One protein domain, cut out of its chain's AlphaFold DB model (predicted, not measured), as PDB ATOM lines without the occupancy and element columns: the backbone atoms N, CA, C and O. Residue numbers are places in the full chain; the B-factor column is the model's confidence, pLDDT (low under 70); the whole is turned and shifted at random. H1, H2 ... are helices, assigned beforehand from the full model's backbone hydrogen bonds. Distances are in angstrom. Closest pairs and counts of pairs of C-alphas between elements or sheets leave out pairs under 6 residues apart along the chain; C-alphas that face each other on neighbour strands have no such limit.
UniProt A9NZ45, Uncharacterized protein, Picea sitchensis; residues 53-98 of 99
ATOM      1  N   HIS A  53     170.028  79.836 167.253       77.44
ATOM      2  CA  HIS A  53     170.298  81.221 166.892       77.44
ATOM      3  C   HIS A  53     169.867  81.532 165.460       77.44
ATOM      4  O   HIS A  53     169.267  82.579 165.218       77.44
ATOM      5  N   ASP A  54     170.106  80.627 164.514       76.75
ATOM      6  CA  ASP A  54     169.678  80.829 163.129       76.75
ATOM      7  C   ASP A  54     168.157  80.930 163.037       76.75
ATOM      8  O   ASP A  54     167.619  81.754 162.294       76.75
ATOM      9  N   TRP A  55     167.439  80.150 163.846       79.75
ATOM     10  CA  TRP A  55     165.990  80.266 163.979       79.75
ATOM     11  C   TRP A  55     165.566  81.610 164.580       79.75
ATOM     12  O   TRP A  55     164.657  82.257 164.049       79.75
ATOM     13  N   ALA A  56     166.240  82.065 165.636       82.81
ATOM     14  CA  ALA A  56     165.983  83.366 166.249       82.81
ATOM     15  C   ALA A  56     166.213  84.519 165.253       82.81
ATOM     16  O   ALA A  56     165.361  85.400 165.119       82.81
ATOM     17  N   MET A  57     167.298  84.473 164.475       84.81
ATOM     18  CA  MET A  57     167.623  85.479 163.461       84.81
ATOM     19  C   MET A  57     166.665  85.458 162.269       84.81
ATOM     20  O   MET A  57     166.260  86.515 161.777       84.81
ATOM     21  N   VAL A  58     166.230  84.275 161.820       86.56
ATOM     22  CA  VAL A  58     165.201  84.148 160.773       86.56
ATOM     23  C   VAL A  58     163.863  84.714 161.246       86.56
ATOM     24  O   VAL A  58     163.187  85.416 160.482       86.56
ATOM     25  N   HIS A  59     163.478  84.458 162.499       86.38
ATOM     26  CA  HIS A  59     162.268  85.029 163.081       86.38
ATOM     27  C   HIS A  59     162.346  86.560 163.126       86.38
ATOM     28  O   HIS A  59     161.447  87.237 162.621       86.38
ATOM     29  N   GLU A  60     163.442  87.109 163.653       88.00
ATOM     30  CA  GLU A  60     163.722  88.548 163.722       88.00
ATOM     31  C   GLU A  60     163.646  89.204 162.330       88.00
ATOM     32  O   GLU A  60     162.925  90.184 162.124       88.00
ATOM     33  N   ASN A  61     164.305  88.612 161.331       90.19
ATOM     34  CA  ASN A  61     164.281  89.091 159.948       90.19
ATOM     35  C   ASN A  61     162.863  89.063 159.352       90.19
ATOM     36  O   ASN A  61     162.447  89.988 158.651       90.19
ATOM     37  N   THR A  62     162.080  88.028 159.657       91.56
ATOM     38  CA  THR A  62     160.687  87.915 159.204       91.56
ATOM     39  C   THR A  62     159.818  89.031 159.782       91.56
ATOM     40  O   THR A  62     159.052  89.658 159.043       91.56
ATOM     41  N   GLN A  63     159.951  89.326 161.077       91.44
ATOM     42  CA  GLN A  63     159.218  90.423 161.715       91.44
ATOM     43  C   GLN A  63     159.652  91.784 161.163       91.44
ATOM     44  O   GLN A  63     158.794  92.604 160.825       91.44
ATOM     45  N   ARG A  64     160.957  91.989 160.947       90.62
ATOM     46  CA  ARG A  64     161.488  93.193 160.295       90.62
ATOM     47  C   ARG A  64     160.893  93.398 158.904       90.62
ATOM     48  O   ARG A  64     160.421  94.490 158.595       90.62
ATOM     49  N   LYS A  65     160.852  92.357 158.065       93.00
ATOM     50  CA  LYS A  65     160.243  92.417 156.723       93.00
ATOM     51  C   LYS A  65     158.754  92.769 156.786       93.00
ATOM     52  O   LYS A  65     158.273  93.533 155.953       93.00
ATOM     53  N   ARG A  66     158.014  92.248 157.771       95.69
ATOM     54  CA  ARG A  66     156.594  92.588 157.986       95.69
ATOM     55  C   ARG A  66     156.407  94.050 158.396       95.69
ATOM     56  O   ARG A  66     155.518  94.701 157.855       95.69
ATOM     57  N   ALA A  67     157.237  94.564 159.300       94.44
ATOM     58  CA  ALA A  67     157.206  95.969 159.702       94.44
ATOM     59  C   ALA A  67     157.549  96.902 158.530       94.44
ATOM     60  O   ALA A  67     156.833  97.871 158.289       94.44
ATOM     61  N   LEU A  68     158.551  96.538 157.721       95.56
ATOM     62  CA  LEU A  68     158.935  97.282 156.519       95.56
ATOM     63  C   LEU A  68     157.796  97.343 155.489       95.56
ATOM     64  O   LEU A  68     157.501  98.417 154.970       95.56
ATOM     65  N   LYS A  69     157.083  96.231 155.256       96.69
ATOM     66  CA  LYS A  69     155.875  96.216 154.405       96.69
ATOM     67  C   LYS A  69     154.776  97.150 154.919       96.69
ATOM     68  O   LYS A  69     154.048  97.727 154.121       96.69
ATOM     69  N   LYS A  70     154.667  97.313 156.239       97.06
ATOM     70  CA  LYS A  70     153.711  98.218 156.896       97.06
ATOM     71  C   LYS A  70     154.236  99.652 157.054       97.06
ATOM     72  O   LYS A  70     153.536 100.470 157.639       97.06
ATOM     73  N   LYS A  71     155.449  99.958 156.567       96.12
ATOM     74  CA  LYS A  71     156.161 101.233 156.789       96.12
ATOM     75  C   LYS A  71     156.269 101.616 158.274       96.12
ATOM     76  O   LYS A  71     156.260 102.793 158.620       96.12
ATOM     77  N   GLN A  72     156.359 100.621 159.156       94.25
ATOM     78  CA  GLN A  72     156.505 100.823 160.594       94.25
ATOM     79  C   GLN A  72     157.981 100.725 161.000       94.25
ATOM     80  O   GLN A  72     158.702  99.879 160.456       94.25
ATOM     81  N   PRO A  73     158.439 101.548 161.960       93.31
ATOM     82  CA  PRO A  73     159.767 101.387 162.534       93.31
ATOM     83  C   PRO A  73     159.871 100.015 163.212       93.31
ATOM     84  O   PRO A  73     158.932  99.555 163.863       93.31
ATOM     85  N   TYR A  74     161.015  99.352 163.044       91.38
ATOM     86  CA  TYR A  74     161.289  98.052 163.648       91.38
ATOM     87  C   TYR A  74     162.559  98.117 164.480       91.38
ATOM     88  O   TYR A  74     163.618  98.477 163.968       91.38
ATOM     89  N   GLU A  75     162.449  97.724 165.743       90.31
ATOM     90  CA  GLU A  75     163.579  97.659 166.655       90.31
ATOM     91  C   GLU A  75     163.989  96.196 166.887       90.31
ATOM     92  O   GLU A  75     163.128  95.386 167.249       90.31
ATOM     93  N   PRO A  76     165.276  95.845 166.697       86.06
ATOM     94  CA  PRO A  76     165.760  94.491 166.929       86.06
ATOM     95  C   PRO A  76     165.544  94.033 168.373       86.06
ATOM     96  O   PRO A  76     166.008  94.676 169.319       86.06
ATOM     97  N   LYS A  77     164.865  92.900 168.552       83.81
ATOM     98  CA  LYS A  77     164.517  92.362 169.873       83.81
ATOM     99  C   LYS A  77     165.569  91.410 170.413       83.81
ATOM    100  O   LYS A  77     165.750  91.379 171.624       83.81
ATOM    101  N   PHE A  78     166.300  90.704 169.553       78.19
ATOM    102  CA  PHE A  78     167.325  89.739 169.962       78.19
ATOM    103  C   PHE A  78     168.310  90.300 171.002       78.19
ATOM    104  O   PHE A  78     168.539  89.695 172.044       78.19
ATOM    105  N   ASN A  79     168.801  91.525 170.790       74.62
ATOM    106  CA  ASN A  79     169.731  92.185 171.711       74.62
ATOM    107  C   ASN A  79     169.109  92.599 173.055       74.62
ATOM    108  O   ASN A  79     169.860  92.940 173.970       74.62
ATOM    109  N   LYS A  80     167.776  92.587 173.166       82.25
ATOM    110  CA  LYS A  80     167.008  92.886 174.383       82.25
ATOM    111  C   LYS A  80     166.557  91.632 175.135       82.25
ATOM    112  O   LYS A  80     166.120  91.757 176.271       82.25
ATOM    113  N   LEU A  81     166.634  90.450 174.516       75.81
ATOM    114  CA  LEU A  81     166.219  89.190 175.147       75.81
ATOM    115  C   LEU A  81     167.159  88.771 176.284       75.81
ATOM    116  O   LEU A  81     166.716  88.142 177.238       75.81
ATOM    117  N   LEU A  82     168.445  89.110 176.171       77.12
ATOM    118  CA  LEU A  82     169.483  88.734 177.127       77.12
ATOM    119  C   LEU A  82     170.068  89.970 177.807       77.12
ATOM    120  O   LEU A  82     170.326  90.990 177.159       77.12
ATOM    121  N   ASN A  83     170.364  89.849 179.102       85.06
ATOM    122  CA  ASN A  83     171.143  90.857 179.812       85.06
ATOM    123  C   ASN A  83     172.547  90.956 179.197       85.06
ATOM    124  O   ASN A  83     173.096  89.962 178.717       85.06
ATOM    125  N   LYS A  84     173.165  92.144 179.251       83.31
ATOM    126  CA  LYS A  84     174.518  92.391 178.713       83.31
ATOM    127  C   LYS A  84     175.542  91.280 179.049       83.31
ATOM    128  O   LYS A  84     176.130  90.768 178.099       83.31
ATOM    129  N   PRO A  85     175.699  90.829 180.315       85.44
ATOM    130  CA  PRO A  85     176.653  89.763 180.644       85.44
ATOM    131  C   PRO A  85     176.300  88.400 180.030       85.44
ATOM    132  O   PRO A  85     177.184  87.662 179.606       85.44
ATOM    133  N   GLN A  86     175.011  88.060 179.930       82.25
ATOM    134  CA  GLN A  86     174.569  86.804 179.309       82.25
ATOM    135  C   GLN A  86     174.840  86.810 177.806       82.25
ATOM    136  O   GLN A  86     175.267  85.807 177.247       82.25
ATOM    137  N   ARG A  87     174.635  87.960 177.160       82.69
ATOM    138  CA  ARG A  87     174.920  88.153 175.740       82.69
ATOM    139  C   ARG A  87     176.417  88.065 175.440       82.69
ATOM    140  O   ARG A  87     176.799  87.429 174.467       82.69
ATOM    141  N   GLU A  88     177.257  88.685 176.263       84.81
ATOM    142  CA  GLU A  88     178.718  88.612 176.118       84.81
ATOM    143  C   GLU A  88     179.229  87.180 176.313       84.81
ATOM    144  O   GLU A  88     180.001  86.698 175.490       84.81
ATOM    145  N   SER A  89     178.728  86.465 177.325       83.94
ATOM    146  CA  SER A  89     179.032  85.043 177.535       83.94
ATOM    147  C   SER A  89     178.578  84.161 176.364       83.94
ATOM    148  O   SER A  89     179.317  83.282 175.915       83.94
ATOM    149  N   PHE A  90     177.388  84.431 175.819       79.69
ATOM    150  CA  PHE A  90     176.851  83.735 174.653       79.69
ATOM    151  C   PHE A  90     177.732  83.917 173.410       79.69
ATOM    152  O   PHE A  90     178.058  82.932 172.753       79.69
ATOM    153  N   TYR A  91     178.184  85.142 173.120       80.50
ATOM    154  CA  TYR A  91     179.095  85.392 171.997       80.50
ATOM    155  C   TYR A  91     180.521  84.884 172.248       80.50
ATOM    156  O   TYR A  91     181.171  84.427 171.316       80.50
ATOM    157  N   HIS A  92     181.008  84.907 173.491       82.00
ATOM    158  CA  HIS A  92     182.300  84.315 173.846       82.00
ATOM    159  C   HIS A  92     182.303  82.793 173.634       82.00
ATOM    160  O   HIS A  92     183.265  82.226 173.128       82.00
ATOM    161  N   SER A  93     181.203  82.132 173.992       76.50
ATOM    162  CA  SER A  93     181.031  80.680 173.864       76.50
ATOM    163  C   SER A  93     180.535  80.258 172.477       76.50
ATOM    164  O   SER A  93     180.343  79.072 172.219       76.50
ATOM    165  N   TRP A  94     180.332  81.220 171.574       72.44
ATOM    166  CA  TRP A  94     179.833  81.003 170.221       72.44
ATOM    167  C   TRP A  94     180.595  79.917 169.446       72.44
ATOM    168  O   TRP A  94     179.934  79.033 168.910       72.44
ATOM    169  N   PRO A  95     181.946  79.887 169.445       69.62
ATOM    170  CA  PRO A  95     182.706  78.858 168.726       69.62
ATOM    171  C   PRO A  95     182.565  77.453 169.331       69.62
ATOM    172  O   PRO A  95     182.920  76.470 168.696       69.62
ATOM    173  N   VAL A  96     182.086  77.353 170.574       65.75
ATOM    174  CA  VAL A  96     181.861  76.075 171.265       65.75
ATOM    175  C   VAL A  96     180.472  75.527 170.937       65.75
ATOM    176  O   VAL A  96     180.308  74.321 170.775       65.75
ATOM    177  N   PHE A  97     179.469  76.404 170.834       57.31
ATOM    178  CA  PHE A  97     178.100  76.020 170.476       57.31
ATOM    179  C   PHE A  97     177.899  75.844 168.965       57.31
ATOM    180  O   PHE A  97     177.016  75.089 168.557       57.31
ATOM    181  N   PHE A  98     178.715  76.523 168.157       60.59
ATOM    182  CA  PHE A  98     178.667  76.523 166.695       60.59
ATOM    183  C   PHE A  98     180.079  76.296 166.122       60.59
ATOM    184  O   PHE A  98     180.699  77.262 165.666       60.59
TER     185      PHE A  98
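This is residues 53 to 98 of the 99 residues of an uncharacterized protein of Picea sitchensis (UniProt A9NZ45). The printed part is a loose, flat loop of chain: the long helix H1 makes one side, residues 70 to 77 turn and fold back to the short helix H2, and H3 followed by H4 makes the end near the first residue. Contacts are few, and residues 91 to 97, of which 94 to 97 belong to H4, stick out. The 46 printed residues hold four named helices, in the order H1, H2, H3, H4, and no named strand; the class is all helix. The whole is loose, with a radius of gyration of the C-alphas of 13.0 A and spans of 38 by 20 by 9 A.

H1, residues 53 to 69, begins at C-alpha 53 (170.298, 81.221, 166.892) and is 24.3 A long. H2 is residues 78 to 81, 5.3 A long. H3, residues 84 to 92, begins at C-alpha 84 (174.518, 92.391, 178.713) and is 12.2 A long. H4, residues 94 to 97, is 5.3 A long and ends at C-alpha 97 (178.100, 76.020, 170.476).

H1 and H2 only just touch, with 3 pairs of C-alphas within 8 A; the closest are those of Glu 60 and Phe 78, 7.3 A apart. H1 touches H2 with residues 56 to 60 alone. H2 and H3 are close but not clearly touching; their closest C-alphas, those of Asn 79 and Arg 87, are 7.7 A apart. H3 and H4 meet only through their link. H1 is apart from H3 and H4, and H2 is apart from H4. In H1 and H3 every O i to N i+4 pair is within hydrogen-bond range; H2 and H4 are too short for such a pair.

The C-alphas farthest apart, those of Lys 71 and Val 96, are 38.8 A apart, while those of His 53 and Phe 98 are 9.6 A apart. The printed part has no cut. The link from H1 to H2 is short, and those from H2 to H3 and from H3 to H4 are tight. The mean pLDDT of the printed part is 83.8, and residues 95 to 98 are under 70.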